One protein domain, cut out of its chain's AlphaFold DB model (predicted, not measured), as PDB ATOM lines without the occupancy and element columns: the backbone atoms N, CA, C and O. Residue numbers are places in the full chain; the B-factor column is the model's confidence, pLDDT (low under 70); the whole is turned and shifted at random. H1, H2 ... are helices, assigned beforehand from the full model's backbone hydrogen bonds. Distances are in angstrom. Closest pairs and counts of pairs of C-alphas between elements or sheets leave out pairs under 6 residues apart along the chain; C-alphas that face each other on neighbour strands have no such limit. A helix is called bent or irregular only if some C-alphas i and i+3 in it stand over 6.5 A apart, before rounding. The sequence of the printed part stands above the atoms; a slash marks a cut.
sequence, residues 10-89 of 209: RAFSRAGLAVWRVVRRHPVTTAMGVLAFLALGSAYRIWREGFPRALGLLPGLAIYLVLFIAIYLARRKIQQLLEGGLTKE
ATOM      1  N   ARG A  10      -2.223 -28.640 -28.622       57.00
ATOM      2  CA  ARG A  10      -2.321 -28.071 -29.982       57.00
ATOM      3  C   ARG A  10      -3.497 -27.102 -30.156       57.00
ATOM      4  O   ARG A  10      -3.401 -26.169 -30.954       57.00
ATOM      5  N   ALA A  11      -4.587 -27.288 -29.414       58.81
ATOM      6  CA  ALA A  11      -5.707 -26.348 -29.397       58.81
ATOM      7  C   ALA A  11      -5.328 -25.037 -28.684       58.81
ATOM      8  O   ALA A  11      -5.574 -23.955 -29.223       58.81
ATOM      9  N   PHE A  12      -4.638 -25.123 -27.541       54.16
ATOM     10  CA  PHE A  12      -4.141 -23.957 -26.804       54.16
ATOM     11  C   PHE A  12      -3.128 -23.131 -27.608       54.16
ATOM     12  O   PHE A  12      -3.188 -21.903 -27.582       54.16
ATOM     13  N   SER A  13      -2.241 -23.766 -28.382       59.91
ATOM     14  CA  SER A  13      -1.268 -23.034 -29.206       59.91
ATOM     15  C   SER A  13      -1.914 -22.325 -30.401       59.91
ATOM     16  O   SER A  13      -1.538 -21.196 -30.723       59.91
ATOM     17  N   ARG A  14      -2.937 -22.923 -31.027       59.59
ATOM     18  CA  ARG A  14      -3.703 -22.274 -32.106       59.59
ATOM     19  C   ARG A  14      -4.570 -21.125 -31.594       59.59
ATOM     20  O   ARG A  14      -4.586 -20.070 -32.228       59.59
ATOM     21  N   ALA A  15      -5.226 -21.298 -30.447       59.28
ATOM     22  CA  ALA A  15      -5.976 -20.230 -29.790       59.28
ATOM     23  C   ALA A  15      -5.045 -19.085 -29.351       59.28
ATOM     24  O   ALA A  15      -5.318 -17.924 -29.654       59.28
ATOM     25  N   GLY A  16      -3.891 -19.404 -28.755       60.56
ATOM     26  CA  GLY A  16      -2.867 -18.426 -28.377       60.56
ATOM     27  C   GLY A  16      -2.309 -17.647 -29.571       60.56
ATOM     28  O   GLY A  16      -2.170 -16.429 -29.499       60.56
ATOM     29  N   LEU A  17      -2.075 -18.308 -30.709       60.25
ATOM     30  CA  LEU A  17      -1.630 -17.652 -31.945       60.25
ATOM     31  C   LEU A  17      -2.710 -16.764 -32.573       60.25
ATOM     32  O   LEU A  17      -2.383 -15.709 -33.116       60.25
ATOM     33  N   ALA A  18      -3.984 -17.161 -32.517       60.88
ATOM     34  CA  ALA A  18      -5.091 -16.340 -33.005       60.88
ATOM     35  C   ALA A  18      -5.269 -15.080 -32.147       60.88
ATOM     36  O   ALA A  18      -5.331 -13.977 -32.693       60.88
ATOM     37  N   VAL A  19      -5.237 -15.228 -30.821       61.25
ATOM     38  CA  VAL A  19      -5.254 -14.106 -29.872       61.25
ATOM     39  C   VAL A  19      -4.044 -13.201 -30.095       61.25
ATOM     40  O   VAL A  19      -4.204 -11.992 -30.225       61.25
ATOM     41  N   TRP A  20      -2.844 -13.763 -30.257       54.19
ATOM     42  CA  TRP A  20      -1.631 -12.987 -30.529       54.19
ATOM     43  C   TRP A  20      -1.709 -12.212 -31.852       54.19
ATOM     44  O   TRP A  20      -1.286 -11.058 -31.935       54.19
ATOM     45  N   ARG A  21      -2.314 -12.804 -32.887       61.84
ATOM     46  CA  ARG A  21      -2.510 -12.154 -34.189       61.84
ATOM     47  C   ARG A  21      -3.524 -11.008 -34.111       61.84
ATOM     48  O   ARG A  21      -3.303  -9.972 -34.732       61.84
ATOM     49  N   VAL A  22      -4.587 -11.160 -33.321       58.97
ATOM     50  CA  VAL A  22      -5.591 -10.108 -33.075       58.97
ATOM     51  C   VAL A  22      -5.015  -8.981 -32.212       58.97
ATOM     52  O   VAL A  22      -5.141  -7.816 -32.587       58.97
ATOM     53  N   VAL A  23      -4.288  -9.309 -31.137       59.44
ATOM     54  CA  VAL A  23      -3.560  -8.341 -30.289       59.44
ATOM     55  C   VAL A  23      -2.562  -7.533 -31.109       59.44
ATOM     56  O   VAL A  23      -2.439  -6.324 -30.926       59.44
ATOM     57  N   ARG A  24      -1.882  -8.172 -32.064       61.66
ATOM     58  CA  ARG A  24      -0.955  -7.493 -32.971       61.66
ATOM     59  C   ARG A  24      -1.668  -6.605 -33.998       61.66
ATOM     60  O   ARG A  24      -1.085  -5.611 -34.427       61.66
ATOM     61  N   ARG A  25      -2.905  -6.936 -34.383       67.44
ATOM     62  CA  ARG A  25      -3.679  -6.216 -35.406       67.44
ATOM     63  C   ARG A  25      -4.473  -5.031 -34.848       67.44
ATOM     64  O   ARG A  25      -4.557  -4.015 -35.528       67.44
ATOM     65  N   HIS A  26      -4.984  -5.110 -33.616       63.16
ATOM     66  CA  HIS A  26      -5.791  -4.037 -33.007       63.16
ATOM     67  C   HIS A  26      -5.384  -3.720 -31.564       63.16
ATOM     68  O   HIS A  26      -6.148  -3.925 -30.618       63.16
ATOM     69  N   PRO A  27      -4.196  -3.149 -31.353       66.75
ATOM     70  CA  PRO A  27      -3.590  -3.181 -30.028       66.75
ATOM     71  C   PRO A  27      -4.164  -2.102 -29.097       66.75
ATOM     72  O   PRO A  27      -4.101  -2.218 -27.877       66.75
ATOM     73  N   VAL A  28      -4.749  -1.051 -29.683       73.50
ATOM     74  CA  VAL A  28      -5.510  -0.026 -28.957       73.50
ATOM     75  C   VAL A  28      -6.807  -0.626 -28.419       73.50
ATOM     76  O   VAL A  28      -7.138  -0.414 -27.259       73.50
ATOM     77  N   THR A  29      -7.502  -1.442 -29.217       74.69
ATOM     78  CA  THR A  29      -8.750  -2.088 -28.778       74.69
ATOM     79  C   THR A  29      -8.503  -3.122 -27.686       74.69
ATOM     80  O   THR A  29      -9.269  -3.191 -26.731       74.69
ATOM     81  N   THR A  30      -7.390  -3.863 -27.750       76.25
ATOM     82  CA  THR A  30      -7.028  -4.800 -26.680       76.25
ATOM     83  C   THR A  30      -6.601  -4.075 -25.409       76.25
ATOM     84  O   THR A  30      -6.964  -4.511 -24.323       76.25
ATOM     85  N   ALA A  31      -5.896  -2.944 -25.520       75.31
ATOM     86  CA  ALA A  31      -5.566  -2.112 -24.363       75.31
ATOM     87  C   ALA A  31      -6.830  -1.526 -23.708       75.31
ATOM     88  O   ALA A  31      -6.978  -1.607 -22.493       75.31
ATOM     89  N   MET A  32      -7.773  -1.016 -24.509       76.94
ATOM     90  CA  MET A  32      -9.075  -0.538 -24.028       76.94
ATOM     91  C   MET A  32      -9.878  -1.653 -23.352       76.94
ATOM     92  O   MET A  32     -10.428  -1.438 -22.276       76.94
ATOM     93  N   GLY A  33      -9.889  -2.859 -23.926       81.81
ATOM     94  CA  GLY A  33     -10.559  -4.018 -23.333       81.81
ATOM     95  C   GLY A  33      -9.969  -4.429 -21.982       81.81
ATOM     96  O   GLY A  33     -10.717  -4.665 -21.036       81.81
ATOM     97  N   VAL A  34      -8.637  -4.461 -21.855       80.56
ATOM     98  CA  VAL A  34      -7.962  -4.775 -20.582       80.56
ATOM     99  C   VAL A  34      -8.236  -3.697 -19.532       80.56
ATOM    100  O   VAL A  34      -8.553  -4.029 -18.392       80.56
ATOM    101  N   LEU A  35      -8.178  -2.416 -19.908       77.75
ATOM    102  CA  LEU A  35      -8.501  -1.310 -19.004       77.75
ATOM    103  C   LEU A  35      -9.966  -1.349 -18.546       77.75
ATOM    104  O   LEU A  35     -10.229  -1.155 -17.363       77.75
ATOM    105  N   ALA A  36     -10.904  -1.670 -19.441       83.06
ATOM    106  CA  ALA A  36     -12.316  -1.832 -19.099       83.06
ATOM    107  C   ALA A  36     -12.539  -3.000 -18.122       83.06
ATOM    108  O   ALA A  36     -13.244  -2.842 -17.127       83.06
ATOM    109  N   PHE A  37     -11.892  -4.147 -18.347       84.31
ATOM    110  CA  PHE A  37     -11.965  -5.290 -17.431       84.31
ATOM    111  C   PHE A  37     -11.384  -4.978 -16.050       84.31
ATOM    112  O   PHE A  37     -11.957  -5.371 -15.035       84.31
ATOM    113  N   LEU A  38     -10.266  -4.253 -15.995       77.69
ATOM    114  CA  LEU A  38      -9.652  -3.843 -14.734       77.69
ATOM    115  C   LEU A  38     -10.501  -2.803 -13.993       77.69
ATOM    116  O   LEU A  38     -10.619  -2.893 -12.772       77.69
ATOM    117  N   ALA A  39     -11.135  -1.874 -14.712       79.88
ATOM    118  CA  ALA A  39     -12.079  -0.913 -14.141       79.88
ATOM    119  C   ALA A  39     -13.338  -1.601 -13.584       79.88
ATOM    120  O   ALA A  39     -13.817  -1.253 -12.507       79.88
ATOM    121  N   LEU A  40     -13.848  -2.621 -14.277       85.19
ATOM    122  CA  LEU A  40     -14.953  -3.445 -13.779       85.19
ATOM    123  C   LEU A  40     -14.538  -4.264 -12.551       85.19
ATOM    124  O   LEU A  40     -15.292  -4.354 -11.585       85.19
ATOM    125  N   GLY A  41     -13.325  -4.822 -12.551       81.69
ATOM    126  CA  GLY A  41     -12.784  -5.568 -11.413       81.69
ATOM    127  C   GLY A  41     -12.567  -4.698 -10.174       81.69
ATOM    128  O   GLY A  41     -12.868  -5.127  -9.057       81.69
ATOM    129  N   SER A  42     -12.091  -3.462 -10.350       74.19
ATOM    130  CA  SER A  42     -11.946  -2.510  -9.248       74.19
ATOM    131  C   SER A  42     -13.305  -2.037  -8.729       74.19
ATOM    132  O   SER A  42     -13.510  -2.054  -7.517       74.19
ATOM    133  N   ALA A  43     -14.264  -1.728  -9.609       78.88
ATOM    134  CA  ALA A  43     -15.637  -1.399  -9.222       78.88
ATOM    135  C   ALA A  43     -16.302  -2.541  -8.431       78.88
ATOM    136  O   ALA A  43     -16.911  -2.304  -7.387       78.88
ATOM    137  N   TYR A  44     -16.115  -3.788  -8.874       83.00
ATOM    138  CA  TYR A  44     -16.628  -4.974  -8.185       83.00
ATOM    139  C   TYR A  44     -16.008  -5.158  -6.791       83.00
ATOM    140  O   TYR A  44     -16.717  -5.464  -5.831       83.00
ATOM    141  N   ARG A  45     -14.695  -4.929  -6.644       68.75
ATOM    142  CA  ARG A  45     -14.035  -4.970  -5.327       68.75
ATOM    143  C   ARG A  45     -14.519  -3.869  -4.391       68.75
ATOM    144  O   ARG A  45     -14.754  -4.151  -3.222       68.75
ATOM    145  N   ILE A  46     -14.699  -2.647  -4.892       71.94
ATOM    146  CA  ILE A  46     -15.192  -1.511  -4.095       71.94
ATOM    147  C   ILE A  46     -16.598  -1.800  -3.560       71.94
ATOM    148  O   ILE A  46     -16.872  -1.549  -2.387       71.94
ATOM    149  N   TRP A  47     -17.462  -2.383  -4.395       77.62
ATOM    150  CA  TRP A  47     -18.801  -2.802  -3.987       77.62
ATOM    151  C   TRP A  47     -18.773  -3.871  -2.883       77.62
ATOM    152  O   TRP A  47     -19.617  -3.858  -1.991       77.62
ATOM    153  N   ARG A  48     -17.778  -4.769  -2.903       79.56
ATOM    154  CA  ARG A  48     -17.669  -5.880  -1.949       79.56
ATOM    155  C   ARG A  48     -16.965  -5.525  -0.632       79.56
ATOM    156  O   ARG A  48     -17.325  -6.083   0.398       79.56
ATOM    157  N   GLU A  49     -15.953  -4.658  -0.650       71.50
ATOM    158  CA  GLU A  49     -15.056  -4.425   0.502       71.50
ATOM    159  C   GLU A  49     -15.326  -3.116   1.270       71.50
ATOM    160  O   GLU A  49     -14.754  -2.903   2.340       71.50
ATOM    161  N   GLY A  50     -16.235  -2.268   0.779       66.00
ATOM    162  CA  GLY A  50     -16.632  -1.029   1.449       66.00
ATOM    163  C   GLY A  50     -15.663   0.140   1.223       66.00
ATOM    164  O   GLY A  50     -14.442  -0.004   1.144       66.00
ATOM    165  N   PHE A  51     -16.241   1.340   1.145       57.62
ATOM    166  CA  PHE A  51     -15.639   2.590   0.656       57.62
ATOM    167  C   PHE A  51     -14.287   3.041   1.280       57.62
ATOM    168  O   PHE A  51     -13.474   3.593   0.534       57.62
ATOM    169  N   PRO A  52     -13.951   2.823   2.575       62.12
ATOM    170  CA  PRO A  52     -12.787   3.494   3.171       62.12
ATOM    171  C   PRO A  52     -11.416   2.916   2.770       62.12
ATOM    172  O   PRO A  52     -10.408   3.590   2.964       62.12
ATOM    173  N   ARG A  53     -11.335   1.718   2.168       56.00
ATOM    174  CA  ARG A  53     -10.060   1.169   1.642       56.00
ATOM    175  C   ARG A  53      -9.786   1.526   0.176       56.00
ATOM    176  O   ARG A  53      -8.694   1.258  -0.323       56.00
ATOM    177  N   ALA A  54     -10.730   2.176  -0.507       55.66
ATOM    178  CA  ALA A  54     -10.609   2.505  -1.926       55.66
ATOM    179  C   ALA A  54      -9.545   3.582  -2.226       55.66
ATOM    180  O   ALA A  54      -8.984   3.597  -3.321       55.66
ATOM    181  N   LEU A  55      -9.189   4.432  -1.251       59.56
ATOM    182  CA  LEU A  55      -8.143   5.453  -1.425       59.56
ATOM    183  C   LEU A  55      -6.745   4.859  -1.686       59.56
ATOM    184  O   LEU A  55      -5.923   5.500  -2.336       59.56
ATOM    185  N   GLY A  56      -6.480   3.619  -1.256       62.12
ATOM    186  CA  GLY A  56      -5.206   2.929  -1.508       62.12
ATOM    187  C   GLY A  56      -5.008   2.462  -2.956       62.12
ATOM    188  O   GLY A  56      -3.912   2.038  -3.317       62.12
ATOM    189  N   LEU A  57      -6.041   2.542  -3.803       62.62
ATOM    190  CA  LEU A  57      -6.001   2.114  -5.209       62.62
ATOM    191  C   LEU A  57      -5.657   3.254  -6.183       62.62
ATOM    192  O   LEU A  57      -5.339   2.989  -7.344       62.62
ATOM    193  N   LEU A  58      -5.654   4.505  -5.710       64.62
ATOM    194  CA  LEU A  58      -5.187   5.679  -6.457       64.62
ATOM    195  C   LEU A  58      -3.776   5.515  -7.060       64.62
ATOM    196  O   LEU A  58      -3.625   5.800  -8.251       64.62
ATOM    197  N   PRO A  59      -2.753   5.003  -6.340       74.00
ATOM    198  CA  PRO A  59      -1.444   4.750  -6.945       74.00
ATOM    199  C   PRO A  59      -1.500   3.679  -8.042       74.00
ATOM    200  O   PRO A  59      -0.776   3.777  -9.029       74.00
ATOM    201  N   GLY A  60      -2.396   2.693  -7.923       75.56
ATOM    202  CA  GLY A  60      -2.602   1.677  -8.955       75.56
ATOM    203  C   GLY A  60      -3.099   2.294 -10.261       75.56
ATOM    204  O   GLY A  60      -2.510   2.071 -11.316       75.56
ATOM    205  N   LEU A  61      -4.132   3.138 -10.189       75.88
ATOM    206  CA  LEU A  61      -4.662   3.849 -11.359       75.88
ATOM    207  C   LEU A  61      -3.628   4.799 -11.982       75.88
ATOM    208  O   LEU A  61      -3.526   4.863 -13.208       75.88
ATOM    209  N   ALA A  62      -2.819   5.474 -11.162       81.00
ATOM    210  CA  ALA A  62      -1.737   6.328 -11.647       81.00
ATOM    211  C   ALA A  62      -0.672   5.528 -12.422       81.00
ATOM    212  O   ALA A  62      -0.285   5.926 -13.521       81.00
ATOM    213  N   ILE A  63      -0.256   4.365 -11.910       81.25
ATOM    214  CA  ILE A  63       0.683   3.466 -12.602       81.25
ATOM    215  C   ILE A  63       0.103   2.996 -13.945       81.25
ATOM    216  O   ILE A  63       0.811   2.993 -14.956       81.25
ATOM    217  N   TYR A  64      -1.190   2.658 -13.998       75.50
ATOM    218  CA  TYR A  64      -1.844   2.263 -15.250       75.50
ATOM    219  C   TYR A  64      -1.915   3.402 -16.274       75.50
ATOM    220  O   TYR A  64      -1.663   3.162 -17.456       75.50
ATOM    221  N   LEU A  65      -2.199   4.635 -15.841       82.38
ATOM    222  CA  LEU A  65      -2.181   5.807 -16.723       82.38
ATOM    223  C   LEU A  65      -0.782   6.058 -17.297       82.38
ATOM    224  O   LEU A  65      -0.652   6.289 -18.499       82.38
ATOM    225  N   VAL A  66       0.267   5.942 -16.478       85.38
ATOM    226  CA  VAL A  66       1.660   6.093 -16.930       85.38
ATOM    227  C   VAL A  66       2.028   5.019 -17.958       85.38
ATOM    228  O   VAL A  66       2.576   5.343 -19.013       85.38
ATOM    229  N   LEU A  67       1.675   3.752 -17.708       81.75
ATOM    230  CA  LEU A  67       1.906   2.663 -18.665       81.75
ATOM    231  C   LEU A  67       1.136   2.873 -19.976       81.75
ATOM    232  O   LEU A  67       1.687   2.649 -21.055       81.75
ATOM    233  N   PHE A  68      -0.112   3.343 -19.906       79.88
ATOM    234  CA  PHE A  68      -0.915   3.639 -21.091       79.88
ATOM    235  C   PHE A  68      -0.296   4.761 -21.935       79.88
ATOM    236  O   PHE A  68      -0.138   4.600 -23.148       79.88
ATOM    237  N   ILE A  69       0.124   5.860 -21.298       84.44
ATOM    238  CA  ILE A  69       0.801   6.979 -21.968       84.44
ATOM    239  C   ILE A  69       2.114   6.505 -22.604       84.44
ATOM    240  O   ILE A  69       2.362   6.799 -23.774       84.44
ATOM    241  N   ALA A  70       2.927   5.718 -21.894       85.00
ATOM    242  CA  ALA A  70       4.182   5.182 -22.424       85.00
ATOM    243  C   ALA A  70       3.964   4.298 -23.667       85.00
ATOM    244  O   ALA A  70       4.649   4.469 -24.680       85.00
ATOM    245  N   ILE A  71       2.970   3.403 -23.637       82.75
ATOM    246  CA  ILE A  71       2.611   2.550 -24.781       82.75
ATOM    247  C   ILE A  71       2.092   3.392 -25.955       82.75
ATOM    248  O   ILE A  71       2.443   3.129 -27.110       82.75
ATOM    249  N   TYR A  72       1.276   4.413 -25.683       84.75
ATOM    250  CA  TYR A  72       0.752   5.318 -26.705       84.75
ATOM    251  C   TYR A  72       1.871   6.114 -27.391       84.75
ATOM    252  O   TYR A  72       1.922   6.185 -28.621       84.75
ATOM    253  N   LEU A  73       2.824   6.643 -26.619       87.00
ATOM    254  CA  LEU A  73       3.979   7.368 -27.150       87.00
ATOM    255  C   LEU A  73       4.926   6.453 -27.936       87.00
ATOM    256  O   LEU A  73       5.367   6.829 -29.022       87.00
ATOM    257  N   ALA A  74       5.188   5.237 -27.447       82.31
ATOM    258  CA  ALA A  74       5.977   4.246 -28.173       82.31
ATOM    259  C   ALA A  74       5.335   3.908 -29.527       82.31
ATOM    260  O   ALA A  74       6.016   3.870 -30.550       82.31
ATOM    261  N   ARG A  75       4.005   3.749 -29.563       80.69
ATOM    262  CA  ARG A  75       3.262   3.565 -30.816       80.69
ATOM    263  C   ARG A  75       3.379   4.753 -31.742       80.69
ATOM    264  O   ARG A  75       3.657   4.550 -32.917       80.69
ATOM    265  N   ARG A  76       3.181   5.965 -31.226       81.62
ATOM    266  CA  ARG A  76       3.297   7.187 -32.024       81.62
ATOM    267  C   ARG A  76       4.684   7.286 -32.653       81.62
ATOM    268  O   ARG A  76       4.782   7.569 -33.838       81.62
ATOM    269  N   LYS A  77       5.737   6.954 -31.902       78.62
ATOM    270  CA  LYS A  77       7.111   6.939 -32.414       78.62
ATOM    271  C   LYS A  77       7.344   5.832 -33.449       78.62
ATOM    272  O   LYS A  77       8.010   6.079 -34.443       78.62
ATOM    273  N   ILE A  78       6.758   4.645 -33.275       75.81
ATOM    274  CA  ILE A  78       6.808   3.567 -34.281       75.81
ATOM    275  C   ILE A  78       6.062   3.962 -35.562       75.81
ATOM    276  O   ILE A  78       6.570   3.714 -36.649       75.81
ATOM    277  N   GLN A  79       4.886   4.590 -35.454       71.69
ATOM    278  CA  GLN A  79       4.153   5.118 -36.611       71.69
ATOM    279  C   GLN A  79       4.975   6.199 -37.319       71.69
ATOM    280  O   GLN A  79       5.157   6.117 -38.522       71.69
ATOM    281  N   GLN A  80       5.600   7.107 -36.568       69.56
ATOM    282  CA  GLN A  80       6.519   8.103 -37.125       69.56
ATOM    283  C   GLN A  80       7.772   7.495 -37.765       69.56
ATOM    284  O   GLN A  80       8.314   8.086 -38.686       69.56
ATOM    285  N   LEU A  81       8.255   6.335 -37.313       71.56
ATOM    286  CA  LEU A  81       9.369   5.629 -37.958       71.56
ATOM    287  C   LEU A  81       8.922   4.858 -39.207       71.56
ATOM    288  O   LEU A  81       9.697   4.739 -40.151       71.56
ATOM    289  N   LEU A  82       7.687   4.357 -39.238       64.38
ATOM    290  CA  LEU A  82       7.080   3.757 -40.431       64.38
ATOM    291  C   LEU A  82       6.797   4.821 -41.498       64.38
ATOM    292  O   LEU A  82       7.105   4.603 -42.667       64.38
ATOM    293  N   GLU A  83       6.286   5.979 -41.085       61.62
ATOM    294  CA  GLU A  83       6.044   7.137 -41.946       61.62
ATOM    295  C   GLU A  83       7.352   7.860 -42.309       61.62
ATOM    296  O   GLU A  83       7.549   8.235 -43.452       61.62
ATOM    297  N   GLY A  84       8.324   7.977 -41.406       55.94
ATOM    298  CA  GLY A  84       9.664   8.508 -41.709       55.94
ATOM    299  C   GLY A  84      10.508   7.558 -42.572       55.94
ATOM    300  O   GLY A  84      11.366   7.989 -43.346       55.94
ATOM    301  N   GLY A  85      10.212   6.256 -42.508       54.62
ATOM    302  CA  GLY A  85      10.698   5.234 -43.435       54.62
ATOM    303  C   GLY A  85      10.104   5.348 -44.848       54.62
ATOM    304  O   GLY A  85      10.639   4.737 -45.778       54.62
ATOM    305  N   LEU A  86       9.070   6.181 -45.048       48.12
ATOM    306  CA  LEU A  86       8.611   6.638 -46.366       48.12
ATOM    307  C   LEU A  86       9.546   7.687 -46.989       48.12
ATOM    308  O   LEU A  86       9.247   8.216 -48.042       48.12
ATOM    309  N   THR A  87      10.762   7.903 -46.488       47.84
ATOM    310  CA  THR A  87      11.849   8.441 -47.336       47.84
ATOM    311  C   THR A  87      12.345   7.425 -48.387       47.84
ATOM    312  O   THR A  87      13.249   7.714 -49.165       47.84
ATOM    313  N   LYS A  88      11.684   6.260 -48.508       50.72
ATOM    314  CA  LYS A  88      11.615   5.459 -49.748       50.72
ATOM    315  C   LYS A  88      10.640   6.019 -50.800       50.72
ATOM    316  O   LYS A  88      10.651   5.551 -51.939       50.72
ATOM    317  N   GLU A  89       9.832   7.032 -50.484       50.78
ATOM    318  CA  GLU A  89       8.963   7.702 -51.459       50.78
ATOM    319  C   GLU A  89       9.761   8.467 -52.511       50.78
ATOM    320  O   GLU A  89       9.306   8.526 -53.645       50.78
TER     321      GLU A  89
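Overview. This is residues 10 to 89 of the 209 residues of the protein "DZANK-type domain-containing protein" of Chloroflexi bacterium RBG_13_56_8 (UniProt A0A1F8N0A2). Two long helices, H2 and H3, run side by side in opposite ways, loosely spaced, and H1 makes a corner with H2. Residues 10 to 18 of H1 and 76 to 89 of H3 stick out. The printed part has 80 residues, 78 of them in three named helices in the order H1, H2, H3, with no named strand; the class is all helix. The whole is extended and flat, radius of gyration of the C-alphas 18.0 A, spans 59 by 36 by 14 A.

Arrangement. H1, residues 10 to 25, is close to but not clearly touching H2, residues 27 to 49, about perpendicular at 74 degrees; their closest C-alphas, Val 23 and Thr 30, are 6.1 A apart. H2 is close to but not clearly touching H3, residues 51 to 89, at a shallow tilt of 1 degree, opposite ways; their closest C-alphas, Ile 46 and Ala 54, are 6.5 A apart. H1 and H3 are apart. Every O i to N i+4 pair is within hydrogen-bond range in H1 and H2, 26 of 35 in H3.

Along the chain. H1 begins at C-alpha 10 (-2.321, -28.071, -29.982) and is 22.6 A long; H2 is 32.6 A. H3, 57.9 A, has a kink of 35 degrees near residue 58, is irregular, only just, with C-alphas 56 and 59 6.9 A apart, and ends at C-alpha 89 (8.963, 7.702, -51.459).

Size, cuts and confidence. The farthest C-alphas, Gly 50 and Glu 89, are 59.4 A apart. The printed part has no cut, and both links are tight. Mean pLDDT of the printed part is 70.1; 37 residues are under 70, among them 10 to 27, 50 to 58 and 82 to 89.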